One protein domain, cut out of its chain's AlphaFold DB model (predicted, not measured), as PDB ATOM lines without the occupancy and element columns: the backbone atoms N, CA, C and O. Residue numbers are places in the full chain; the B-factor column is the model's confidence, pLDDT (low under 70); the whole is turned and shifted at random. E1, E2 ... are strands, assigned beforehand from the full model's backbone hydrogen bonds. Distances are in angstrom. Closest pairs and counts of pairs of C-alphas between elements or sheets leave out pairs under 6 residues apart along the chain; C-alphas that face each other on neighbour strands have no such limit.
ATOM      1  N   GLU A  72      56.268  33.154 -35.477       95.31
ATOM      2  CA  GLU A  72      55.339  34.283 -35.471       95.31
ATOM      3  C   GLU A  72      54.617  34.412 -36.822       95.31
ATOM      4  O   GLU A  72      55.250  34.327 -37.876       95.31
ATOM      5  N   GLY A  73      53.293  34.577 -36.786       95.25
ATOM      6  CA  GLY A  73      52.465  34.780 -37.975       95.25
ATOM      7  C   GLY A  73      51.045  34.229 -37.835       95.25
ATOM      8  O   GLY A  73      50.654  33.711 -36.789       95.25
ATOM      9  N   SER A  74      50.273  34.330 -38.917       94.81
ATOM     10  CA  SER A  74      48.847  33.962 -38.961       94.81
ATOM     11  C   SER A  74      48.538  32.707 -39.785       94.81
ATOM     12  O   SER A  74      47.441  32.150 -39.694       94.81
ATOM     13  N   SER A  75      49.496  32.205 -40.572       94.38
ATOM     14  CA  SER A  75      49.329  30.963 -41.338       94.38
ATOM     15  C   SER A  75      49.178  29.736 -40.428       94.38
ATOM     16  O   SER A  75      49.476  29.787 -39.233       94.38
ATOM     17  N   VAL A  76      48.710  28.614 -40.980       89.88
ATOM     18  CA  VAL A  76      48.653  27.338 -40.244       89.88
ATOM     19  C   VAL A  76      50.046  26.948 -39.741       89.88
ATOM     20  O   VAL A  76      51.039  27.093 -40.455       89.88
ATOM     21  N   GLY A  77      50.138  26.510 -38.488       88.81
ATOM     22  CA  GLY A  77      51.403  26.204 -37.823       88.81
ATOM     23  C   GLY A  77      52.228  27.422 -37.379       88.81
ATOM     24  O   GLY A  77      53.244  27.244 -36.708       88.81
ATOM     25  N   MET A  78      51.811  28.651 -37.710       94.56
ATOM     26  CA  MET A  78      52.356  29.885 -37.132       94.56
ATOM     27  C   MET A  78      51.518  30.332 -35.937       94.56
ATOM     28  O   MET A  78      50.329  30.035 -35.880       94.56
ATOM     29  N   LEU A  79      52.134  31.018 -34.979       93.50
ATOM     30  CA  LEU A  79      51.527  31.417 -33.716       93.50
ATOM     31  C   LEU A  79      51.544  32.939 -33.570       93.50
ATOM     32  O   LEU A  79      52.593  33.555 -33.741       93.50
ATOM     33  N   ALA A  80      50.420  33.534 -33.171       94.38
ATOM     34  CA  ALA A  80      50.362  34.942 -32.772       94.38
ATOM     35  C   ALA A  80      49.743  35.071 -31.377       94.38
ATOM     36  O   ALA A  80      48.574  34.748 -31.160       94.38
ATOM     37  N   GLY A  81      50.548  35.525 -30.413       92.31
ATOM     38  CA  GLY A  81      50.139  35.624 -29.010       92.31
ATOM     39  C   GLY A  81      49.669  34.288 -28.412       92.31
ATOM     40  O   GLY A  81      48.536  34.221 -27.934       92.31
ATOM     41  N   PRO A  82      50.478  33.207 -28.449       91.88
ATOM     42  CA  PRO A  82      50.115  31.970 -27.763       91.88
ATOM     43  C   PRO A  82      49.976  32.242 -26.260       91.88
ATOM     44  O   PRO A  82      50.912  32.726 -25.625       91.88
ATOM     45  N   TYR A  83      48.810  31.942 -25.689       89.44
ATOM     46  CA  TYR A  83      48.477  32.336 -24.320       89.44
ATOM     47  C   TYR A  83      48.400  31.151 -23.353       89.44
ATOM     48  O   TYR A  83      49.045  31.163 -22.301       89.44
ATOM     49  N   ARG A  84      47.642  30.096 -23.676       86.69
ATOM     50  CA  ARG A  84      47.535  28.882 -22.844       86.69
ATOM     51  C   ARG A  84      47.780  27.623 -23.658       86.69
ATOM     52  O   ARG A  84      47.322  27.521 -24.788       86.69
ATOM     53  N   VAL A  85      48.470  26.656 -23.054       89.69
ATOM     54  CA  VAL A  85      48.792  25.352 -23.647       89.69
ATOM     55  C   VAL A  85      48.224  24.224 -22.787       89.69
ATOM     56  O   VAL A  85      48.154  24.340 -21.567       89.69
ATOM     57  N   SER A  86      47.799  23.134 -23.418       87.75
ATOM     58  CA  SER A  86      47.369  21.908 -22.740       87.75
ATOM     59  C   SER A  86      47.669  20.711 -23.620       87.75
ATOM     60  O   SER A  86      47.745  20.856 -24.840       87.75
ATOM     61  N   VAL A  87      47.770  19.543 -23.001       88.88
ATOM     62  CA  VAL A  87      48.018  18.273 -23.681       88.88
ATOM     63  C   VAL A  87      46.872  17.321 -23.350       88.88
ATOM     64  O   VAL A  87      46.463  17.271 -22.189       88.88
ATOM     65  N   ASN A  88      46.323  16.630 -24.352       83.81
ATOM     66  CA  ASN A  88      45.294  15.600 -24.147       83.81
ATOM     67  C   ASN A  88      45.920  14.198 -23.999       83.81
ATOM     68  O   ASN A  88      47.135  14.035 -24.068       83.81
ATOM     69  N   GLU A  89      45.097  13.163 -23.808       86.12
ATOM     70  CA  GLU A  89      45.572  11.779 -23.616       86.12
ATOM     71  C   GLU A  89      46.243  11.157 -24.857       86.12
ATOM     72  O   GLU A  89      46.836  10.086 -24.761       86.12
ATOM     73  N   ARG A  90      46.167  11.822 -26.018       88.44
ATOM     74  CA  ARG A  90      46.830  11.417 -27.272       88.44
ATOM     75  C   ARG A  90      48.152  12.152 -27.505       88.44
ATOM     76  O   ARG A  90      48.685  12.110 -28.610       88.44
ATOM     77  N   ASP A  91      48.648  12.854 -26.488       90.88
ATOM     78  CA  ASP A  91      49.805  13.749 -26.552       90.88
ATOM     79  C   ASP A  91      49.664  14.889 -27.586       90.88
ATOM     80  O   ASP A  91      50.659  15.464 -28.035       90.88
ATOM     81  N   GLU A  92      48.434  15.261 -27.963       92.31
ATOM     82  CA  GLU A  92      48.210  16.432 -28.807       92.31
ATOM     83  C   GLU A  92      48.364  17.706 -27.973       92.31
ATOM     84  O   GLU A  92      47.701  17.902 -26.950       92.31
ATOM     85  N   ILE A  93      49.223  18.604 -28.438       92.75
ATOM     86  CA  ILE A  93      49.499  19.895 -27.828       92.75
ATOM     87  C   ILE A  93      48.550  20.910 -28.442       92.75
ATOM     88  O   ILE A  93      48.652  21.253 -29.613       92.75
ATOM     89  N   SER A  94      47.640  21.447 -27.646       91.38
ATOM     90  CA  SER A  94      46.741  22.510 -28.086       91.38
ATOM     91  C   SER A  94      47.164  23.848 -27.487       91.38
ATOM     92  O   SER A  94      47.638  23.899 -26.352       91.38
ATOM     93  N   GLY A  95      46.956  24.956 -28.197       91.31
ATOM     94  CA  GLY A  95      47.293  26.317 -27.766       91.31
ATOM     95  C   GLY A  95      46.174  27.311 -28.079       91.31
ATOM     96  O   GLY A  95      45.607  27.229 -29.163       91.31
ATOM     97  N   THR A  96      45.823  28.202 -27.146       92.00
ATOM     98  CA  THR A  96      44.989  29.374 -27.464       92.00
ATOM     99  C   THR A  96      45.872  30.488 -28.011       92.00
ATOM    100  O   THR A  96      46.949  30.748 -27.474       92.00
ATOM    101  N   GLU A  97      45.423  31.143 -29.075       92.62
ATOM    102  CA  GLU A  97      46.125  32.253 -29.711       92.62
ATOM    103  C   GLU A  97      45.275  33.509 -29.622       92.62
ATOM    104  O   GLU A  97      44.249  33.627 -30.295       92.62
ATOM    105  N   THR A  98      45.707  34.466 -28.804       91.62
ATOM    106  CA  THR A  98      44.970  35.722 -28.646       91.62
ATOM    107  C   THR A  98      45.131  36.634 -29.853       91.62
ATOM    108  O   THR A  98      44.218  37.391 -30.137       91.62
ATOM    109  N   GLY A  99      46.256  36.554 -30.574       91.69
ATOM    110  CA  GLY A  99      46.505  37.383 -31.757       91.69
ATOM    111  C   GLY A  99      45.834  36.868 -33.033       91.69
ATOM    112  O   GLY A  99      45.523  37.658 -33.911       91.69
ATOM    113  N   ASN A 100      45.598  35.555 -33.132       94.19
ATOM    114  CA  ASN A 100      44.922  34.933 -34.281       94.19
ATOM    115  C   ASN A 100      43.473  34.517 -33.976       94.19
ATOM    116  O   ASN A 100      42.832  33.920 -34.838       94.19
ATOM    117  N   HIS A 101      42.969  34.784 -32.764       94.81
ATOM    118  CA  HIS A 101      41.588  34.494 -32.362       94.81
ATOM    119  C   HIS A 101      41.180  33.030 -32.584       94.81
ATOM    120  O   HIS A 101      40.064  32.731 -33.004       94.81
ATOM    121  N   ARG A 102      42.104  32.098 -32.341       94.69
ATOM    122  CA  ARG A 102      41.900  30.681 -32.658       94.69
ATOM    123  C   ARG A 102      42.565  29.760 -31.652       94.69
ATOM    124  O   ARG A 102      43.379  30.170 -30.823       94.69
ATOM    125  N   ILE A 103      42.220  28.485 -31.757       95.19
ATOM    126  CA  ILE A 103      42.894  27.392 -31.080       95.19
ATOM    127  C   ILE A 103      43.625  26.594 -32.148       95.19
ATOM    128  O   ILE A 103      43.026  26.194 -33.145       95.19
ATOM    129  N   GLN A 104      44.908  26.329 -31.924       94.62
ATOM    130  CA  GLN A 104      45.681  25.397 -32.738       94.62
ATOM    131  C   GLN A 104      45.986  24.125 -31.965       94.62
ATOM    132  O   GLN A 104      46.256  24.174 -30.766       94.62
ATOM    133  N   VAL A 105      45.953  22.993 -32.661       94.25
ATOM    134  CA  VAL A 105      46.296  21.673 -32.139       94.25
ATOM    135  C   VAL A 105      47.439  21.102 -32.967       94.25
ATOM    136  O   VAL A 105      47.403  21.111 -34.199       94.25
ATOM    137  N   PHE A 106      48.444  20.601 -32.267       95.25
ATOM    138  CA  PHE A 106      49.671  20.028 -32.788       95.25
ATOM    139  C   PHE A 106      49.846  18.616 -32.231       95.25
ATOM    140  O   PHE A 106      49.345  18.308 -31.153       95.25
ATOM    141  N   SER A 107      50.574  17.755 -32.924       95.44
ATOM    142  CA  SER A 107      51.055  16.491 -32.361       95.44
ATOM    143  C   SER A 107      52.187  16.734 -31.362       95.44
ATOM    144  O   SER A 107      52.729  17.836 -31.243       95.44
ATOM    145  N   SER A 108      52.586  15.675 -30.663       94.75
ATOM    146  CA  SER A 108      53.674  15.695 -29.682       94.75
ATOM    147  C   SER A 108      55.043  16.074 -30.262       94.75
ATOM    148  O   SER A 108      55.919  16.530 -29.526       94.75
ATOM    149  N   ASP A 109      55.224  15.934 -31.579       94.56
ATOM    150  CA  ASP A 109      56.414  16.357 -32.325       94.56
ATOM    151  C   ASP A 109      56.313  17.782 -32.910       94.56
ATOM    152  O   ASP A 109      57.242  18.245 -33.574       94.56
ATOM    153  N   GLY A 110      55.217  18.499 -32.642       93.69
ATOM    154  CA  GLY A 110      55.002  19.877 -33.083       93.69
ATOM    155  C   GLY A 110      54.441  20.026 -34.498       93.69
ATOM    156  O   GLY A 110      54.349  21.152 -34.992       93.69
ATOM    157  N   THR A 111      54.049  18.933 -35.161       95.19
ATOM    158  CA  THR A 111      53.339  19.004 -36.448       95.19
ATOM    159  C   THR A 111      51.938  19.575 -36.253       95.19
ATOM    160  O   THR A 111      51.201  19.160 -35.363       95.19
ATOM    161  N   TYR A 112      51.553  20.544 -37.085       95.50
ATOM    162  CA  TYR A 112      50.193  21.087 -37.092       95.50
ATOM    163  C   TYR A 112      49.187  19.992 -37.468       95.50
ATOM    164  O   TYR A 112      49.354  19.326 -38.489       95.50
ATOM    165  N   LEU A 113      48.130  19.844 -36.669       94.75
ATOM    166  CA  LEU A 113      47.048  18.894 -36.925       94.75
ATOM    167  C   LEU A 113      45.789  19.607 -37.411       94.75
ATOM    168  O   LEU A 113      45.241  19.265 -38.456       94.75
ATOM    169  N   ARG A 114      45.311  20.586 -36.637       94.75
ATOM    170  CA  ARG A 114      44.055  21.300 -36.906       94.75
ATOM    171  C   ARG A 114      43.993  22.632 -36.171       94.75
ATOM    172  O   ARG A 114      44.746  22.879 -35.230       94.75
ATOM    173  N   SER A 115      43.060  23.477 -36.590       95.12
ATOM    174  CA  SER A 115      42.688  24.702 -35.891       95.12
ATOM    175  C   SER A 115      41.207  24.984 -36.049       95.12
ATOM    176  O   SER A 115      40.582  24.521 -37.001       95.12
ATOM    177  N   PHE A 116      40.662  25.732 -35.100       95.81
ATOM    178  CA  PHE A 116      39.291  26.218 -35.128       95.81
ATOM    179  C   PHE A 116      39.216  27.561 -34.407       95.81
ATOM    180  O   PHE A 116      40.059  27.869 -33.557       95.81
ATOM    181  N   GLY A 117      38.212  28.358 -34.753       95.25
ATOM    182  CA  GLY A 117      38.128  29.746 -34.323       95.25
ATOM    183  C   GLY A 117      38.571  30.737 -35.387       95.25
ATOM    184  O   GLY A 117      39.488  30.479 -36.169       95.25
ATOM    185  N   SER A 118      37.914  31.885 -35.372       95.25
ATOM    186  CA  SER A 118      38.296  33.106 -36.072       95.25
ATOM    187  C   SER A 118      37.843  34.304 -35.245       95.25
ATOM    188  O   SER A 118      37.056  34.151 -34.313       95.25
ATOM    189  N   GLU A 119      38.324  35.495 -35.580       96.56
ATOM    190  CA  GLU A 119      37.856  36.729 -34.947       96.56
ATOM    191  C   GLU A 119      36.346  36.918 -35.155       96.56
ATOM    192  O   GLU A 119      35.841  36.673 -36.253       96.56
ATOM    193  N   GLY A 120      35.638  37.350 -34.106       95.69
ATOM    194  CA  GLY A 120      34.222  37.707 -34.190       95.69
ATOM    195  C   GLY A 120      33.369  37.292 -32.987       95.69
ATOM    196  O   GLY A 120      33.869  36.893 -31.933       95.69
ATOM    197  N   ASN A 121      32.053  37.434 -33.147       94.06
ATOM    198  CA  ASN A 121      31.043  37.320 -32.085       94.06
ATOM    199  C   ASN A 121      30.059  36.160 -32.283       94.06
ATOM    200  O   ASN A 121      29.185  35.943 -31.442       94.06
ATOM    201  N   ASN A 122      30.163  35.429 -33.390       95.12
ATOM    202  CA  ASN A 122      29.278  34.313 -33.685       95.12
ATOM    203  C   ASN A 122      29.728  33.022 -32.982       95.12
ATOM    204  O   ASN A 122      30.787  32.931 -32.357       95.12
ATOM    205  N   LYS A 123      28.900  31.980 -33.103       95.19
ATOM    206  CA  LYS A 123      29.225  30.631 -32.627       95.19
ATOM    207  C   LYS A 123      30.491  30.134 -33.320       95.19
ATOM    208  O   LYS A 123      30.532  30.077 -34.546       95.19
ATOM    209  N   GLY A 124      31.486  29.743 -32.533       94.88
ATOM    210  CA  GLY A 124      32.784  29.320 -33.044       94.88
ATOM    211  C   GLY A 124      33.756  30.454 -33.361       94.88
ATOM    212  O   GLY A 124      34.872  30.156 -33.765       94.88
ATOM    213  N   GLU A 125      33.383  31.718 -33.151       96.69
ATOM    214  CA  GLU A 125      34.285  32.868 -33.245       96.69
ATOM    215  C   GLU A 125      34.735  33.327 -31.848       96.69
ATOM    216  O   GLU A 125      34.023  33.145 -30.849       96.69
ATOM    217  N   PHE A 126      35.926  33.922 -31.772       96.00
ATOM    218  CA  PHE A 126      36.566  34.342 -30.532       96.00
ATOM    219  C   PHE A 126      37.067  35.781 -30.576       96.00
ATOM    220  O   PHE A 126      37.698  36.207 -31.539       96.00
ATOM    221  N   ASN A 127      36.937  36.478 -29.449       93.75
ATOM    222  CA  ASN A 127      37.694  37.683 -29.152       93.75
ATOM    223  C   ASN A 127      38.457  37.469 -27.845       93.75
ATOM    224  O   ASN A 127      37.886  37.372 -26.760       93.75
ATOM    225  N   PHE A 128      39.781  37.362 -27.973       90.38
ATOM    226  CA  PHE A 128      40.691  37.087 -26.862       90.38
ATOM    227  C   PHE A 128      40.392  35.750 -26.132       90.38
ATOM    228  O   PHE A 128      39.906  35.739 -24.997       90.38
ATOM    229  N   PRO A 129      40.693  34.586 -26.748       92.69
ATOM    230  CA  PRO A 129      40.559  33.292 -26.079       92.69
ATOM    231  C   PRO A 129      41.597  33.118 -24.944       92.69
ATOM    232  O   PRO A 129      42.771  32.819 -25.189       92.69
ATOM    233  N   SER A 130      41.177  33.308 -23.690       84.88
ATOM    234  CA  SER A 130      42.058  33.444 -22.509       84.88
ATOM    235  C   SER A 130      42.274  32.150 -21.710       84.88
ATOM    236  O   SER A 130      43.335  31.956 -21.110       84.88
ATOM    237  N   GLY A 131      41.305  31.237 -21.712       79.75
ATOM    238  CA  GLY A 131      41.313  30.012 -20.910       79.75
ATOM    239  C   GLY A 131      40.802  28.803 -21.687       79.75
ATOM    240  O   GLY A 131      40.025  28.951 -22.628       79.75
ATOM    241  N   ARG A 132      41.243  27.599 -21.298       87.88
ATOM    242  CA  ARG A 132      40.776  26.337 -21.887       87.88
ATOM    243  C   ARG A 132      40.870  25.171 -20.905       87.88
ATOM    244  O   ARG A 132      41.835  25.096 -20.147       87.88
ATOM    245  N   ALA A 133      39.938  24.226 -21.007       84.50
ATOM    246  CA  ALA A 133      40.043  22.893 -20.416       84.50
ATOM    247  C   ALA A 133      39.409  21.830 -21.322       84.50
ATOM    248  O   ALA A 133      38.705  22.156 -22.279       84.50
ATOM    249  N   HIS A 134      39.697  20.570 -20.996       86.69
ATOM    250  CA  HIS A 134      39.131  19.390 -21.642       86.69
ATOM    251  C   HIS A 134      38.205  18.668 -20.666       86.69
ATOM    252  O   HIS A 134      38.529  18.587 -19.478       86.69
ATOM    253  N   ASP A 135      37.086  18.145 -21.160       85.25
ATOM    254  CA  ASP A 135      36.242  17.212 -20.407       85.25
ATOM    255  C   ASP A 135      36.689  15.749 -20.617       85.25
ATOM    256  O   ASP A 135      37.635  15.458 -21.353       85.25
ATOM    257  N   THR A 136      36.003  14.798 -19.978       85.19
ATOM    258  CA  THR A 136      36.307  13.358 -20.100       85.19
ATOM    259  C   THR A 136      36.052  12.778 -21.495       85.19
ATOM    260  O   THR A 136      36.481  11.662 -21.774       85.19
ATOM    261  N   ASN A 137      35.354  13.506 -22.370       86.25
ATOM    262  CA  ASN A 137      35.095  13.131 -23.758       86.25
ATOM    263  C   ASN A 137      36.067  13.820 -24.734       86.25
ATOM    264  O   ASN A 137      35.889  13.704 -25.945       86.25
ATOM    265  N   ASN A 138      37.097  14.514 -24.231       87.00
ATOM    266  CA  ASN A 138      38.010  15.371 -24.999       87.00
ATOM    267  C   ASN A 138      37.315  16.545 -25.711       87.00
ATOM    268  O   ASN A 138      37.865  17.101 -26.667       87.00
ATOM    269  N   ASN A 139      36.130  16.954 -25.252       91.19
ATOM    270  CA  ASN A 139      35.553  18.218 -25.686       91.19
ATOM    271  C   ASN A 139      36.379  19.365 -25.113       91.19
ATOM    272  O   ASN A 139      36.856  19.313 -23.979       91.19
ATOM    273  N   ILE A 140      36.507  20.424 -25.897       92.56
ATOM    274  CA  ILE A 140      37.331  21.580 -25.601       92.56
ATOM    275  C   ILE A 140      36.418  22.729 -25.191       92.56
ATOM    276  O   ILE A 140      35.649  23.231 -26.005       92.56
ATOM    277  N   THR A 141      36.513  23.190 -23.946       94.94
ATOM    278  CA  THR A 141      35.843  24.427 -23.521       94.94
ATOM    279  C   THR A 141      36.821  25.584 -23.566       94.94
ATOM    280  O   THR A 141      37.920  25.476 -23.023       94.94
ATOM    281  N   VAL A 142      36.426  26.696 -24.180       95.81
ATOM    282  CA  VAL A 142      37.251  27.894 -24.360       95.81
ATOM    283  C   VAL A 142      36.563  29.090 -23.714       95.81
ATOM    284  O   VAL A 142      35.382  29.331 -23.953       95.81
ATOM    285  N   VAL A 143      37.315  29.857 -22.924       95.81
ATOM    286  CA  VAL A 143      36.883  31.177 -22.452       95.81
ATOM    287  C   VAL A 143      37.071  32.192 -23.563       95.81
ATOM    288  O   VAL A 143      38.175  32.345 -24.077       95.81
ATOM    289  N   ASN A 144      36.006  32.909 -23.889       94.94
ATOM    290  CA  ASN A 144      35.986  34.003 -24.841       94.94
ATOM    291  C   ASN A 144      35.803  35.313 -24.061       94.94
ATOM    292  O   ASN A 144      34.677  35.701 -23.737       94.94
ATOM    293  N   LYS A 145      36.928  35.924 -23.667       94.56
ATOM    294  CA  LYS A 145      36.961  36.979 -22.643       94.56
ATOM    295  C   LYS A 145      36.180  38.218 -23.063       94.56
ATOM    296  O   LYS A 145      35.306  38.647 -22.318       94.56
ATOM    297  N   GLU A 146      36.475  38.758 -24.243       94.62
ATOM    298  CA  GLU A 146      35.845  39.998 -24.717       94.62
ATOM    299  C   GLU A 146      34.403  39.763 -25.196       94.62
ATOM    300  O   GLU A 146      33.619  40.700 -25.269       94.62
ATOM    301  N   ASN A 147      34.008  38.508 -25.453       96.00
ATOM    302  CA  ASN A 147      32.607  38.162 -25.732       96.00
ATOM    303  C   ASN A 147      31.860  37.677 -24.487       96.00
ATOM    304  O   ASN A 147      30.766  37.125 -24.620       96.00
ATOM    305  N   HIS A 148      32.446  37.809 -23.292       97.44
ATOM    306  CA  HIS A 148      31.783  37.496 -22.026       97.44
ATOM    307  C   HIS A 148      31.155  36.094 -21.987       97.44
ATOM    308  O   HIS A 148      30.058  35.896 -21.462       97.44
ATOM    309  N   SER A 149      31.812  35.106 -22.594       97.12
ATOM    310  CA  SER A 149      31.229  33.777 -22.784       97.12
ATOM    311  C   SER A 149      32.248  32.661 -22.627       97.12
ATOM    312  O   SER A 149      33.463  32.861 -22.669       97.12
ATOM    313  N   VAL A 150      31.730  31.453 -22.452       97.38
ATOM    314  CA  VAL A 150      32.479  30.212 -22.636       97.38
ATOM    315  C   VAL A 150      31.806  29.405 -23.734       97.38
ATOM    316  O   VAL A 150      30.580  29.313 -23.774       97.38
ATOM    317  N   GLN A 151      32.598  28.838 -24.637       97.19
ATOM    318  CA  GLN A 151      32.105  28.026 -25.747       97.19
ATOM    319  C   GLN A 151      32.697  26.619 -25.661       97.19
ATOM    320  O   GLN A 151      33.891  26.456 -25.406       97.19
ATOM    321  N   LEU A 152      31.853  25.609 -25.854       96.00
ATOM    322  CA  LEU A 152      32.215  24.197 -25.855       96.00
ATOM    323  C   LEU A 152      32.295  23.689 -27.294       96.00
ATOM    324  O   LEU A 152      31.387  23.921 -28.090       96.00
ATOM    325  N   PHE A 153      33.352  22.947 -27.592       95.50
ATOM    326  CA  PHE A 153      33.624  22.341 -28.888       95.50
ATOM    327  C   PHE A 153      33.895  20.858 -28.716       95.50
ATOM    328  O   PHE A 153      34.411  20.453 -27.677       95.50
ATOM    329  N   ASN A 154      33.620  20.049 -29.729       93.38
ATOM    330  CA  ASN A 154      34.164  18.698 -29.739       93.38
ATOM    331  C   ASN A 154      35.668  18.716 -30.044       93.38
ATOM    332  O   ASN A 154      36.269  19.750 -30.348       93.38
ATOM    333  N   GLU A 155      36.289  17.547 -29.979       90.50
ATOM    334  CA  GLU A 155      37.720  17.391 -30.221       90.50
ATOM    335  C   GLU A 155      38.156  17.824 -31.639       90.50
ATOM    336  O   GLU A 155      39.312  18.207 -31.850       90.50
ATOM    337  N   GLN A 156      37.239  17.787 -32.609       91.25
ATOM    338  CA  GLN A 156      37.453  18.213 -33.995       91.25
ATOM    339  C   GLN A 156      37.329  19.735 -34.173       91.25
ATOM    340  O   GLN A 156      37.700  20.246 -35.229       91.25
ATOM    341  N   GLY A 157      36.893  20.467 -33.141       92.81
ATOM    342  CA  GLY A 157      36.709  21.918 -33.178       92.81
ATOM    343  C   GLY A 157      35.320  22.359 -33.639       92.81
ATOM    344  O   GLY A 157      35.128  23.529 -33.961       92.81
ATOM    345  N   GLU A 158      34.343  21.452 -33.679       95.38
ATOM    346  CA  GLU A 158      32.957  21.778 -34.014       95.38
ATOM    347  C   GLU A 158      32.239  22.323 -32.777       95.38
ATOM    348  O   GLU A 158      32.322  21.745 -31.693       95.38
ATOM    349  N   TYR A 159      31.529  23.440 -32.934       96.31
ATOM    350  CA  TYR A 159      30.777  24.078 -31.853       96.31
ATOM    351  C   TYR A 159      29.656  23.163 -31.332       96.31
ATOM    352  O   TYR A 159      28.857  22.646 -32.114       96.31
ATOM    353  N   LEU A 160      29.551  23.030 -30.007       95.44
ATOM    354  CA  LEU A 160      28.526  22.236 -29.325       95.44
ATOM    355  C   LEU A 160      27.535  23.115 -28.551       95.44
ATOM    356  O   LEU A 160      26.324  23.030 -28.759       95.44
ATOM    357  N   SER A 161      28.032  23.958 -27.648       95.56
ATOM    358  CA  SER A 161      27.209  24.776 -26.748       95.56
ATOM    359  C   SER A 161      27.963  26.025 -26.283       95.56
ATOM    360  O   SER A 161      29.156  26.185 -26.549       95.56
ATOM    361  N   GLN A 162      27.266  26.928 -25.592       96.44
ATOM    362  CA  GLN A 162      27.878  28.086 -24.944       96.44
ATOM    363  C   GLN A 162      27.137  28.448 -23.659       96.44
ATOM    364  O   GLN A 162      25.956  28.128 -23.513       96.44
ATOM    365  N   ALA A 163      27.816  29.176 -22.778       97.19
ATOM    366  CA  ALA A 163      27.237  29.808 -21.597       97.19
ATOM    367  C   ALA A 163      27.770  31.237 -21.432       97.19
ATOM    368  O   ALA A 163      28.810  31.589 -21.997       97.19
ATOM    369  N   GLY A 164      27.074  32.047 -20.633       96.38
ATOM    370  CA  GLY A 164      27.425  33.444 -20.397       96.38
ATOM    371  C   GLY A 164      26.608  34.422 -21.240       96.38
ATOM    372  O   GLY A 164      25.427  34.213 -21.514       96.38
ATOM    373  N   GLY A 165      27.264  35.509 -21.633       96.00
ATOM    374  CA  GLY A 165      26.665  36.748 -22.117       96.00
ATOM    375  C   GLY A 165      27.034  37.887 -21.173       96.00
ATOM    376  O   GLY A 165      27.171  37.666 -19.973       96.00
ATOM    377  N   GLU A 166      27.221  39.091 -21.703       97.81
ATOM    378  CA  GLU A 166      27.677  40.234 -20.909       97.81
ATOM    379  C   GLU A 166      26.686  40.587 -19.792       97.81
ATOM    380  O   GLU A 166      25.487  40.754 -20.030       97.81
ATOM    381  N   GLY A 167      27.200  40.709 -18.566       97.25
ATOM    382  CA  GLY A 167      26.468  41.241 -17.423       97.25
ATOM    383  C   GLY A 167      26.839  40.573 -16.102       97.25
ATOM    384  O   GLY A 167      27.879  39.923 -15.968       97.25
ATOM    385  N   ASN A 168      25.983  40.758 -15.101       96.25
ATOM    386  CA  ASN A 168      26.209  40.297 -13.730       96.25
ATOM    387  C   ASN A 168      25.160  39.296 -13.227       96.25
ATOM    388  O   ASN A 168      25.323  38.764 -12.130       96.25
ATOM    389  N   LEU A 169      24.133  38.979 -14.025       97.62
ATOM    390  CA  LEU A 169      23.175  37.929 -13.679       97.62
ATOM    391  C   LEU A 169      23.875  36.569 -13.556       97.62
ATOM    392  O   LEU A 169      24.958  36.346 -14.101       97.62
ATOM    393  N   ASP A 170      23.235  35.629 -12.867       97.19
ATOM    394  CA  ASP A 170      23.817  34.310 -12.593       97.19
ATOM    395  C   ASP A 170      24.243  33.565 -13.872       97.19
ATOM    396  O   ASP A 170      25.311  32.964 -13.918       97.19
ATOM    397  N   HIS A 171      23.465  33.680 -14.949       96.56
ATOM    398  CA  HIS A 171      23.779  33.064 -16.242       96.56
ATOM    399  C   HIS A 171      24.716  33.897 -17.136       96.56
ATOM    400  O   HIS A 171      25.098  33.427 -18.204       96.56
ATOM    401  N   GLN A 172      25.059  35.120 -16.728       98.19
ATOM    402  CA  GLN A 172      25.924  36.055 -17.452       98.19
ATOM    403  C   GLN A 172      27.354  36.034 -16.898       98.19
ATOM    404  O   GLN A 172      27.597  35.539 -15.798       98.19
ATOM    405  N   LEU A 173      28.302  36.583 -17.653       98.19
ATOM    406  CA  LEU A 173      29.704  36.734 -17.273       98.19
ATOM    407  C   LEU A 173      30.186  38.162 -17.567       98.19
ATOM    408  O   LEU A 173      29.666  38.868 -18.431       98.19
ATOM    409  N   SER A 174      31.238  38.574 -16.876       97.50
ATOM    410  CA  SER A 174      31.927  39.843 -17.061       97.50
ATOM    411  C   SER A 174      33.428  39.588 -17.150       97.50
ATOM    412  O   SER A 174      34.069  39.280 -16.150       97.50
ATOM    413  N   ASN A 175      34.003  39.702 -18.353       95.94
ATOM    414  CA  ASN A 175      35.427  39.461 -18.603       95.94
ATOM    415  C   ASN A 175      35.945  38.126 -18.025       95.94
ATOM    416  O   ASN A 175      36.908  38.130 -17.261       95.94
ATOM    417  N   PRO A 176      35.335  36.968 -18.345       97.19
ATOM    418  CA  PRO A 176      35.802  35.693 -17.812       97.19
ATOM    419  C   PRO A 176      37.256  35.414 -18.232       97.19
ATOM    420  O   PRO A 176      37.687  35.793 -19.326       97.19
ATOM    421  N   PHE A 177      38.019  34.720 -17.378       95.69
ATOM    422  CA  PHE A 177      39.461  34.537 -17.598       95.69
ATOM    423  C   PHE A 177      39.902  33.076 -17.710       95.69
ATOM    424  O   PHE A 177      40.251  32.600 -18.788       95.69
ATOM    425  N   GLY A 178      39.931  32.348 -16.599       94.75
ATOM    426  CA  GLY A 178      40.247  30.925 -16.570       94.75
ATOM    427  C   GLY A 178      38.995  30.080 -16.406       94.75
ATOM    428  O   GLY A 178      37.964  30.545 -15.926       94.75
ATOM    429  N   LEU A 179      39.108  28.811 -16.783       95.94
ATOM    430  CA  LEU A 179      38.083  27.816 -16.506       95.94
ATOM    431  C   LEU A 179      38.708  26.477 -16.112       95.94
ATOM    432  O   LEU A 179      39.885  26.221 -16.377       95.94
ATOM    433  N   SER A 180      37.902  25.622 -15.496       95.12
ATOM    434  CA  SER A 180      38.184  24.207 -15.277       95.12
ATOM    435  C   SER A 180      36.913  23.400 -15.540       95.12
ATOM    436  O   SER A 180      35.818  23.958 -15.536       95.12
ATOM    437  N   VAL A 181      37.056  22.100 -15.781       93.75
ATOM    438  CA  VAL A 181      35.927  21.188 -15.976       93.75
ATOM    439  C   VAL A 181      36.018  20.082 -14.932       93.75
ATOM    440  O   VAL A 181      37.096  19.521 -14.722       93.75
ATOM    441  N   ASP A 182      34.917  19.810 -14.231       92.94
ATOM    442  CA  ASP A 182      34.863  18.737 -13.235       92.94
ATOM    443  C   ASP A 182      34.607  17.355 -13.870       92.94
ATOM    444  O   ASP A 182      34.391  17.218 -15.074       92.94
ATOM    445  N   GLY A 183      34.620  16.298 -13.051       89.75
ATOM    446  CA  GLY A 183      34.392  14.926 -13.528       89.75
ATOM    447  C   GLY A 183      32.988  14.655 -14.089       89.75
ATOM    448  O   GLY A 183      32.789  13.608 -14.695       89.75
ATOM    449  N   ASN A 184      32.033  15.572 -13.902       91.00
ATOM    450  CA  ASN A 184      30.681  15.490 -14.455       91.00
ATOM    451  C   ASN A 184      30.527  16.315 -15.746       91.00
ATOM    452  O   ASN A 184      29.440  16.350 -16.319       91.00
ATOM    453  N   GLY A 185      31.588  16.993 -16.198       92.44
ATOM    454  CA  GLY A 185      31.537  17.892 -17.349       92.44
ATOM    455  C   GLY A 185      30.978  19.281 -17.028       92.44
ATOM    456  O   GLY A 185      30.627  20.014 -17.953       92.44
ATOM    457  N   ASN A 186      30.877  19.666 -15.750       95.38
ATOM    458  CA  ASN A 186      30.483  21.025 -15.387       95.38
ATOM    459  C   ASN A 186      31.648  21.989 -15.621       95.38
ATOM    460  O   ASN A 186      32.781  21.721 -15.223       95.38
ATOM    461  N   ILE A 187      31.346  23.129 -16.230       96.75
ATOM    462  CA  ILE A 187      32.279  24.190 -16.587       96.75
ATOM    463  C   ILE A 187      32.320  25.197 -15.438       96.75
ATOM    464  O   ILE A 187      31.342  25.890 -15.178       96.75
ATOM    465  N   ILE A 188      33.459  25.302 -14.765       97.75
ATOM    466  CA  ILE A 188      33.689  26.226 -13.652       97.75
ATOM    467  C   ILE A 188      34.543  27.375 -14.175       97.75
ATOM    468  O   ILE A 188      35.660  27.151 -14.639       97.75
ATOM    469  N   VAL A 189      34.028  28.598 -14.115       98.00
ATOM    470  CA  VAL A 189      34.595  29.781 -14.773       98.00
ATOM    471  C   VAL A 189      34.967  30.831 -13.736       98.00
ATOM    472  O   VAL A 189      34.186  31.121 -12.831       98.00
ATOM    473  N   ALA A 190      36.151  31.424 -13.883       97.75
ATOM    474  CA  ALA A 190      36.540  32.608 -13.136       97.75
ATOM    475  C   ALA A 190      35.939  33.832 -13.828       97.75
ATOM    476  O   ALA A 190      36.414  34.253 -14.886       97.75
ATOM    477  N   ASP A 191      34.866  34.357 -13.247       97.50
ATOM    478  CA  ASP A 191      34.153  35.542 -13.706       97.50
ATOM    479  C   ASP A 191      34.844  36.789 -13.124       97.50
ATOM    480  O   ASP A 191      34.401  37.367 -12.130       97.50
ATOM    481  N   GLU A 192      36.009  37.128 -13.695       96.38
ATOM    482  CA  GLU A 192      36.963  38.121 -13.168       96.38
ATOM    483  C   GLU A 192      36.292  39.469 -12.881       96.38
ATOM    484  O   GLU A 192      36.452  40.027 -11.792       96.38
ATOM    485  N   GLY A 193      35.499  39.972 -13.831       95.81
ATOM    486  CA  GLY A 193      34.836  41.270 -13.740       95.81
ATOM    487  C   GLY A 193      33.800  41.332 -12.622       95.81
ATOM    488  O   GLY A 193      33.714  42.352 -11.938       95.81
ATOM    489  N   ASN A 194      33.083  40.231 -12.381       96.75
ATOM    490  CA  ASN A 194      32.114  40.131 -11.288       96.75
ATOM    491  C   ASN A 194      32.740  39.647  -9.971       96.75
ATOM    492  O   ASN A 194      32.062  39.647  -8.952       96.75
ATOM    493  N   SER A 195      34.022  39.256  -9.969       96.50
ATOM    494  CA  SER A 195      34.726  38.722  -8.790       96.50
ATOM    495  C   SER A 195      34.062  37.476  -8.195       96.50
ATOM    496  O   SER A 195      34.037  37.268  -6.984       96.50
ATOM    497  N   LEU A 196      33.554  36.620  -9.081       97.50
ATOM    498  CA  LEU A 196      32.856  35.384  -8.742       97.50
ATOM    499  C   LEU A 196      33.508  34.192  -9.437       97.50
ATOM    500  O   LEU A 196      34.159  34.322 -10.475       97.50
ATOM    501  N   ILE A 197      33.258  33.004  -8.901       97.94
ATOM    502  CA  ILE A 197      33.398  31.756  -9.645       97.94
ATOM    503  C   ILE A 197      31.999  31.280 -10.007       97.94
ATOM    504  O   ILE A 197      31.174  31.099  -9.115       97.94
ATOM    505  N   LYS A 198      31.718  31.075 -11.293       97.94
ATOM    506  CA  LYS A 198      30.407  30.610 -11.771       97.94
ATOM    507  C   LYS A 198      30.529  29.236 -12.406       97.94
ATOM    508  O   LYS A 198      31.411  29.013 -13.231       97.94
ATOM    509  N   THR A 199      29.630  28.334 -12.036       97.75
ATOM    510  CA  THR A 199      29.599  26.967 -12.548       97.75
ATOM    511  C   THR A 199      28.384  26.768 -13.441       97.75
ATOM    512  O   THR A 199      27.257  27.088 -13.059       97.75
ATOM    513  N   PHE A 200      28.619  26.196 -14.615       97.94
ATOM    514  CA  PHE A 200      27.621  25.863 -15.620       97.94
ATOM    515  C   PHE A 200      27.666  24.367 -15.922       97.94
ATOM    516  O   PHE A 200      28.718  23.739 -15.832       97.94
ATOM    517  N   SER A 201      26.549  23.779 -16.319       96.25
ATOM    518  CA  SER A 201      26.534  22.445 -16.919       96.25
ATOM    519  C   SER A 201      27.114  22.476 -18.337       96.25
ATOM    520  O   SER A 201      27.232  23.529 -18.966       96.25
ATOM    521  N   SER A 202      27.415  21.302 -18.893       92.94
ATOM    522  CA  SER A 202      27.932  21.151 -20.265       92.94
ATOM    523  C   SER A 202      26.990  21.673 -21.363       92.94
ATOM    524  O   SER A 202      27.432  22.033 -22.455       92.94
ATOM    525  N   ASN A 203      25.685  21.767 -21.089       93.62
ATOM    526  CA  ASN A 203      24.698  22.381 -21.985       93.62
ATOM    527  C   ASN A 203      24.548  23.907 -21.788       93.62
ATOM    528  O   ASN A 203      23.715  24.520 -22.451       93.62
ATOM    529  N   GLY A 204      25.336  24.509 -20.892       94.12
ATOM    530  CA  GLY A 204      25.402  25.950 -20.655       94.12
ATOM    531  C   GLY A 204      24.395  26.512 -19.650       94.12
ATOM    532  O   GLY A 204      24.256  27.730 -19.546       94.12
ATOM    533  N   GLN A 205      23.691  25.666 -18.893       97.06
ATOM    534  CA  GLN A 205      22.801  26.134 -17.826       97.06
ATOM    535  C   GLN A 205      23.612  26.510 -16.583       97.06
ATOM    536  O   GLN A 205      24.524  25.790 -16.188       97.06
ATOM    537  N   PHE A 206      23.270  27.631 -15.950       98.06
ATOM    538  CA  PHE A 206      23.862  28.011 -14.669       98.06
ATOM    539  C   PHE A 206      23.491  26.999 -13.577       98.06
ATOM    540  O   PHE A 206      22.335  26.582 -13.487       98.06
ATOM    541  N   LEU A 207      24.467  26.635 -12.742       96.94
ATOM    542  CA  LEU A 207      24.286  25.709 -11.625       96.94
ATOM    543  C   LEU A 207      24.417  26.419 -10.278       96.94
ATOM    544  O   LEU A 207      23.492  26.383  -9.471       96.94
ATOM    545  N   TYR A 208      25.567  27.041 -10.019       96.31
ATOM    546  CA  TYR A 208      25.843  27.750  -8.769       96.31
ATOM    547  C   TYR A 208      27.006  28.736  -8.933       96.31
ATOM    548  O   TYR A 208      27.740  28.696  -9.923       96.31
ATOM    549  N   LYS A 209      27.186  29.610  -7.937       96.56
ATOM    550  CA  LYS A 209      28.316  30.542  -7.845       96.56
ATOM    551  C   LYS A 209      28.999  30.465  -6.481       96.56
ATOM    552  O   LYS A 209      28.349  30.139  -5.492       96.56
ATOM    553  N   LEU A 210      30.290  30.778  -6.452       96.50
ATOM    554  CA  LEU A 210      31.095  31.008  -5.249       96.50
ATOM    555  C   LEU A 210      31.613  32.443  -5.281       96.50
ATOM    556  O   LEU A 210      31.898  32.966  -6.362       96.50
ATOM    557  N   GLY A 211      31.796  33.050  -4.115       92.19
ATOM    558  CA  GLY A 211      32.128  34.466  -4.027       92.19
ATOM    559  C   GLY A 211      30.972  35.310  -3.516       92.19
ATOM    560  O   GLY A 211      29.817  34.882  -3.495       92.19
ATOM    561  N   GLU A 212      31.300  36.544  -3.166       86.88
ATOM    562  CA  GLU A 212      30.329  37.609  -2.956       86.88
ATOM    563  C   GLU A 212      30.371  38.557  -4.156       86.88
ATOM    564  O   GLU A 212      31.408  38.721  -4.794       86.88
ATOM    565  N   GLU A 213      29.247  39.204  -4.469       76.94
ATOM    566  CA  GLU A 213      29.162  40.161  -5.588       76.94
ATOM    567  C   GLU A 213      30.025  41.414  -5.366       76.94
ATOM    568  O   GLU A 213      30.264  42.195  -6.286       76.94
ATOM    569  N   ILE A 214      30.504  41.610  -4.136       83.62
ATOM    570  CA  ILE A 214      31.407  42.688  -3.761       83.62
ATOM    571  C   ILE A 214      32.814  42.110  -3.626       83.62
ATOM    572  O   ILE A 214      33.040  41.139  -2.904       83.62
ATOM    573  N   ARG A 215      33.775  42.764  -4.286       88.81
ATOM    574  CA  ARG A 215      35.203  42.470  -4.134       88.81
ATOM    575  C   ARG A 215      35.597  42.494  -2.664       88.81
ATOM    576  O   ARG A 215      35.307  43.456  -1.953       88.81
ATOM    577  N   GLY A 216      36.324  41.472  -2.239       87.06
ATOM    578  CA  GLY A 216      36.740  41.347  -0.852       87.06
ATOM    579  C   GLY A 216      38.037  40.574  -0.693       87.06
ATOM    580  O   GLY A 216      38.524  39.920  -1.615       87.06
ATOM    581  N   THR A 217      38.615  40.683   0.497       89.44
ATOM    582  CA  THR A 217      39.892  40.054   0.863       89.44
ATOM    583  C   THR A 217      39.702  38.871   1.815       89.44
ATOM    584  O   THR A 217      40.651  38.111   2.055       89.44
ATOM    585  N   GLY A 218      38.483  38.699   2.341       89.06
ATOM    586  CA  GLY A 218      38.097  37.645   3.270       89.06
ATOM    587  C   GLY A 218      38.156  36.249   2.661       89.06
ATOM    588  O   GLY A 218      38.449  36.062   1.478       89.06
ATOM    589  N   ASP A 219      37.920  35.245   3.499       90.38
ATOM    590  CA  ASP A 219      37.693  33.889   3.005       90.38
ATOM    591  C   ASP A 219      36.419  33.882   2.166       90.38
ATOM    592  O   ASP A 219      35.480  34.612   2.469       90.38
ATOM    593  N   GLU A 220      36.420  33.107   1.082       92.31
ATOM    594  CA  GLU A 220      35.272  32.976   0.173       92.31
ATOM    595  C   GLU A 220      34.961  34.236  -0.648       92.31
ATOM    596  O   GLU A 220      34.148  34.163  -1.557       92.31
ATOM    597  N   GLN A 221      35.651  35.356  -0.417       94.75
ATOM    598  CA  GLN A 221      35.604  36.559  -1.252       94.75
ATOM    599  C   GLN A 221      36.778  36.579  -2.233       94.75
ATOM    600  O   GLN A 221      37.884  36.156  -1.881       94.75
ATOM    601  N   PHE A 222      36.558  37.110  -3.437       96.25
ATOM    602  CA  PHE A 222      37.586  37.204  -4.476       96.25
ATOM    603  C   PHE A 222      37.839  38.649  -4.912       96.25
ATOM    604  O   PHE A 222      36.970  39.516  -4.805       96.25
ATOM    605  N   ASN A 223      39.033  38.889  -5.448       95.25
ATOM    606  CA  ASN A 223      39.402  40.111  -6.140       95.25
ATOM    607  C   ASN A 223      40.221  39.755  -7.393       95.25
ATOM    608  O   ASN A 223      41.388  39.367  -7.315       95.25
ATOM    609  N   GLU A 224      39.573  39.854  -8.555       94.50
ATOM    610  CA  GLU A 224      40.097  39.384  -9.846       94.50
ATOM    611  C   GLU A 224      40.530  37.902  -9.822       94.50
ATOM    612  O   GLU A 224      41.706  37.572 -10.036       94.50
ATOM    613  N   PRO A 225      39.599  36.961  -9.564       96.38
ATOM    614  CA  PRO A 225      39.906  35.548  -9.718       96.38
ATOM    615  C   PRO A 225      40.271  35.268 -11.181       96.38
ATOM    616  O   PRO A 225      39.564  35.694 -12.094       96.38
ATOM    617  N   ARG A 226      41.371  34.541 -11.420       94.25
ATOM    618  CA  ARG A 226      41.838  34.253 -12.789       94.25
ATOM    619  C   ARG A 226      41.889  32.781 -13.125       94.25
ATOM    620  O   ARG A 226      41.120  32.320 -13.955       94.25
ATOM    621  N   PHE A 227      42.827  32.040 -12.543       93.00
ATOM    622  CA  PHE A 227      43.031  30.634 -12.892       93.00
ATOM    623  C   PHE A 227      42.393  29.703 -11.885       93.00
ATOM    624  O   PHE A 227      42.414  29.961 -10.685       93.00
ATOM    625  N   LEU A 228      41.858  28.607 -12.412       95.25
ATOM    626  CA  LEU A 228      41.146  27.590 -11.664       95.25
ATOM    627  C   LEU A 228      41.716  26.220 -12.007       95.25
ATOM    628  O   LEU A 228      42.114  25.971 -13.146       95.25
ATOM    629  N   SER A 229      41.720  25.313 -11.040       94.31
ATOM    630  CA  SER A 229      42.001  23.903 -11.291       94.31
ATOM    631  C   SER A 229      41.173  23.033 -10.363       94.31
ATOM    632  O   SER A 229      41.104  23.297  -9.165       94.31
ATOM    633  N   VAL A 230      40.575  21.982 -10.916       93.88
ATOM    634  CA  VAL A 230      39.937  20.919 -10.143       93.88
ATOM    635  C   VAL A 230      40.854  19.704 -10.110       93.88
ATOM    636  O   VAL A 230      41.327  19.236 -11.145       93.88
ATOM    637  N   ASN A 231      41.114  19.175  -8.915       89.50
ATOM    638  CA  ASN A 231      41.851  17.922  -8.767       89.50
ATOM    639  C   ASN A 231      40.914  16.701  -8.732       89.50
ATOM    640  O   ASN A 231      39.706  16.816  -8.540       89.50
ATOM    641  N   LYS A 232      41.485  15.494  -8.852       86.62
ATOM    642  CA  LYS A 232      40.724  14.226  -8.842       86.62
ATOM    643  C   LYS A 232      39.948  13.955  -7.546       86.62
ATOM    644  O   LYS A 232      39.086  13.087  -7.538       86.62
ATOM    645  N   ALA A 233      40.271  14.652  -6.459       88.81
ATOM    646  CA  ALA A 233      39.558  14.550  -5.190       88.81
ATOM    647  C   ALA A 233      38.384  15.545  -5.088       88.81
ATOM    648  O   ALA A 233      37.754  15.611  -4.041       88.81
ATOM    649  N   GLY A 234      38.101  16.322  -6.141       90.00
ATOM    650  CA  GLY A 234      37.017  17.304  -6.142       90.00
ATOM    651  C   GLY A 234      37.346  18.587  -5.377       90.00
ATOM    652  O   GLY A 234      36.433  19.258  -4.900       90.00
ATOM    653  N   HIS A 235      38.630  18.937  -5.245       95.12
ATOM    654  CA  HIS A 235      39.012  20.256  -4.746       95.12
ATOM    655  C   HIS A 235      39.218  21.226  -5.901       95.12
ATOM    656  O   HIS A 235      40.033  20.964  -6.791       95.12
ATOM    657  N   LEU A 236      38.521  22.355  -5.832       97.25
ATOM    658  CA  LEU A 236      38.702  23.516  -6.684       97.25
ATOM    659  C   LEU A 236      39.734  24.450  -6.048       97.25
ATOM    660  O   LEU A 236      39.547  24.919  -4.930       97.25
ATOM    661  N   MET A 237      40.809  24.741  -6.767       97.69
ATOM    662  CA  MET A 237      41.802  25.745  -6.395       97.69
ATOM    663  C   MET A 237      41.596  26.989  -7.254       97.69
ATOM    664  O   MET A 237      41.532  26.882  -8.477       97.69
ATOM    665  N   VAL A 238      41.522  28.152  -6.613       97.62
ATOM    666  CA  VAL A 238      41.247  29.445  -7.239       97.62
ATOM    667  C   VAL A 238      42.410  30.389  -6.986       97.62
ATOM    668  O   VAL A 238      42.713  30.696  -5.834       97.62
ATOM    669  N   CYS A 239      43.048  30.862  -8.054       96.31
ATOM    670  CA  CYS A 239      44.032  31.936  -7.988       96.31
ATOM    671  C   CYS A 239      43.306  33.280  -7.886       96.31
ATOM    672  O   CYS A 239      42.709  33.739  -8.863       96.31
ATOM    673  N   ASP A 240      43.391  33.891  -6.713       95.50
ATOM    674  CA  ASP A 240      42.789  35.173  -6.373       95.50
ATOM    675  C   ASP A 240      43.864  36.259  -6.500       95.50
ATOM    676  O   ASP A 240      44.686  36.453  -5.596       95.50
ATOM    677  N   ARG A 241      43.943  36.846  -7.701       94.62
ATOM    678  CA  ARG A 241      45.136  37.547  -8.186       94.62
ATOM    679  C   ARG A 241      45.493  38.739  -7.309       94.62
ATOM    680  O   ARG A 241      46.610  38.796  -6.811       94.62
ATOM    681  N   GLU A 242      44.555  39.661  -7.130       94.88
ATOM    682  CA  GLU A 242      44.813  40.924  -6.424       94.88
ATOM    683  C   GLU A 242      44.894  40.733  -4.905       94.88
ATOM    684  O   GLU A 242      45.353  41.606  -4.180       94.88
ATOM    685  N   ASN A 243      44.487  39.565  -4.406       95.19
ATOM    686  CA  ASN A 243      44.661  39.195  -3.006       95.19
ATOM    687  C   ASN A 243      45.941  38.378  -2.755       95.19
ATOM    688  O   ASN A 243      46.179  37.967  -1.616       95.19
ATOM    689  N   HIS A 244      46.742  38.100  -3.793       95.44
ATOM    690  CA  HIS A 244      47.984  37.326  -3.711       95.44
ATOM    691  C   HIS A 244      47.814  36.010  -2.938       95.44
ATOM    692  O   HIS A 244      48.665  35.626  -2.130       95.44
ATOM    693  N   LYS A 245      46.697  35.308  -3.162       95.56
ATOM    694  CA  LYS A 245      46.384  34.049  -2.477       95.56
ATOM    695  C   LYS A 245      45.771  33.027  -3.427       95.56
ATOM    696  O   LYS A 245      45.199  33.351  -4.463       95.56
ATOM    697  N   VAL A 246      45.876  31.766  -3.035       97.19
ATOM    698  CA  VAL A 246      45.106  30.667  -3.608       97.19
ATOM    699  C   VAL A 246      44.106  30.211  -2.562       97.19
ATOM    700  O   VAL A 246      44.486  29.906  -1.429       97.19
ATOM    701  N   GLN A 247      42.838  30.161  -2.944       97.38
ATOM    702  CA  GLN A 247      41.759  29.638  -2.113       97.38
ATOM    703  C   GLN A 247      41.344  28.256  -2.620       97.38
ATOM    704  O   GLN A 247      41.315  28.017  -3.827       97.38
ATOM    705  N   VAL A 248      41.064  27.332  -1.706       97.50
ATOM    706  CA  VAL A 248      40.713  25.943  -2.011       97.50
ATOM    707  C   VAL A 248      39.325  25.646  -1.465       97.50
ATOM    708  O   VAL A 248      39.061  25.870  -0.284       97.50
ATOM    709  N   PHE A 249      38.472  25.092  -2.317       97.38
ATOM    710  CA  PHE A 249      37.082  24.753  -2.034       97.38
ATOM    711  C   PHE A 249      36.809  23.296  -2.401       97.38
ATOM    712  O   PHE A 249      37.489  22.720  -3.250       97.38
ATOM    713  N   GLU A 250      35.792  22.697  -1.798       94.94
ATOM    714  CA  GLU A 250      35.115  21.547  -2.393       94.94
ATOM    715  C   GLU A 250      34.209  22.005  -3.542       94.94
ATOM    716  O   GLU A 250      33.720  23.133  -3.542       94.94
ATOM    717  N   LEU A 251      33.899  21.110  -4.484       92.50
ATOM    718  CA  LEU A 251      32.904  21.383  -5.535       92.50
ATOM    719  C   LEU A 251      31.481  21.633  -4.998       92.50
ATOM    720  O   LEU A 251      30.636  22.141  -5.725       92.50
ATOM    721  N   SER A 252      31.207  21.303  -3.732       90.75
ATOM    722  CA  SER A 252      29.977  21.692  -3.024       90.75
ATOM    723  C   SER A 252      29.919  23.192  -2.695       90.75
ATOM    724  O   SER A 252      28.887  23.677  -2.243       90.75
ATOM    725  N   GLY A 253      31.031  23.909  -2.879       91.00
ATOM    726  CA  GLY A 253      31.217  25.310  -2.518       91.00
ATOM    727  C   GLY A 253      31.806  25.536  -1.131       91.00
ATOM    728  O   GLY A 253      32.143  26.664  -0.787       91.00
ATOM    729  N   ARG A 254      31.997  24.479  -0.337       93.88
ATOM    730  CA  ARG A 254      32.565  24.593   1.007       93.88
ATOM    731  C   ARG A 254      34.033  25.019   0.954       93.88
ATOM    732  O   ARG A 254      34.857  24.318   0.362       93.88
ATOM    733  N   PHE A 255      34.385  26.101   1.646       95.56
ATOM    734  CA  PHE A 255      35.781  26.490   1.848       95.56
ATOM    735  C   PHE A 255      36.572  25.407   2.596       95.56
ATOM    736  O   PHE A 255      36.100  24.804   3.567       95.56
ATOM    737  N   VAL A 256      37.794  25.150   2.133       96.56
ATOM    738  CA  VAL A 256      38.705  24.158   2.715       96.56
ATOM    739  C   VAL A 256      39.904  24.841   3.347       96.56
ATOM    740  O   VAL A 256      40.207  24.590   4.512       96.56
ATOM    741  N   THR A 257      40.627  25.656   2.579       96.31
ATOM    742  CA  THR A 257      41.840  26.334   3.053       96.31
ATOM    743  C   THR A 257      42.277  27.437   2.091       96.31
ATOM    744  O   THR A 257      41.774  27.543   0.974       96.31
ATOM    745  N   LYS A 258      43.275  28.222   2.498       96.00
ATOM    746  CA  LYS A 258      43.994  29.163   1.639       96.00
ATOM    747  C   LYS A 258      45.488  29.142   1.928       96.00
ATOM    748  O   LYS A 258      45.920  28.802   3.029       96.00
ATOM    749  N   PHE A 259      46.276  29.554   0.948       95.62
ATOM    750  CA  PHE A 259      47.708  29.784   1.110       95.62
ATOM    751  C   PHE A 259      48.182  30.872   0.148       95.62
ATOM    752  O   PHE A 259      47.514  31.174  -0.838       95.62
ATOM    753  N   GLY A 260      49.344  31.452   0.431       95.44
ATOM    754  CA  GLY A 260      49.824  32.636  -0.275       95.44
ATOM    755  C   GLY A 260      49.601  33.924   0.503       95.44
ATOM    756  O   GLY A 260      48.782  33.989   1.421       95.44
TER     757      GLY A 260
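Overview. This is residues 72 to 260 of the 270 residues of the protein "E3 ubiquitin-protein ligase TRIM71" of Stylophora pistillata (UniProt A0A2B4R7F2). What shape do these atoms make? Four small twisted sheets stand round an open arc like blades of an unclosed propeller, with the first strands, E1, E5, E9 and E13, on the arc's inner side and the last, E4, E8, E12 and E16, toward its rim. Each blade is partly face to face with the next, while the first and last blades stay apart. What builds it? The printed part has 189 residues with no named helix and 16 named strands, E1 to E16, in four antiparallel sheets whose strands lie in chain order; the class is all strand, with under half of the residues, 84, in named elements. How large is it? It is compact, with a radius of gyration of the C-alphas of 15.9 A and spans of 46 by 32 by 30 A.

Arrangement. How is the last sheet made? E13 (225 to 230), E14 (235 to 240), E15 (245 to 250) and E16 (255 to 259) form a meander, each strand the antiparallel neighbour of the one before. N 237 and O 229, N 238 and O 247, and N 248 and O 257 are within hydrogen-bond range, each pair 2.8 A apart. Which sheet faces it? The meander E9 (179 to 181), E10 (187 to 191), E11 (196 to 200) and E12 (206 to 210) does, with best planes 28 degrees apart; the closest C-alphas of E9 and E13 are those of Ser 180 and Ser 229, at 5.5 A. What comes next? The meander E5 (129 to 134), E6 (140 to 144), E7 (149 to 153) and E8 (159 to 164) faces that sheet with planes 18 degrees apart, and the closest C-alphas of E5 and E9, those of Ala 133 and Ser 180, are 5.6 A apart. What ends this stack of sheets, face to face in turn? The meander E1 (82 to 87), E2 (93 to 97), E3 (102 to 106) and E4 (112 to 116) faces the sheet of E5 at 19 degrees between planes; the closest C-alphas of E2 and E5, those of Thr 96 and Pro 129, are 6.1 A apart.

Along the chain. Where do the strands begin and end? E1 begins at C-alpha 82 (50.115, 31.970, -27.763), and E16 ends at C-alpha 259 (47.708, 29.784, 1.110). Which are longer? From first to last C-alpha, E15 measures 16.8 A, E14 15.5 A and E8 15.2 A.

Size, cuts and confidence. Which links are long? E4 to E5, E8 to E9 and E12 to E13 are long, and the other links are tight. Is anything missing or uncertain? The printed part has no cut, and no printed residue is under 70 in pLDDT.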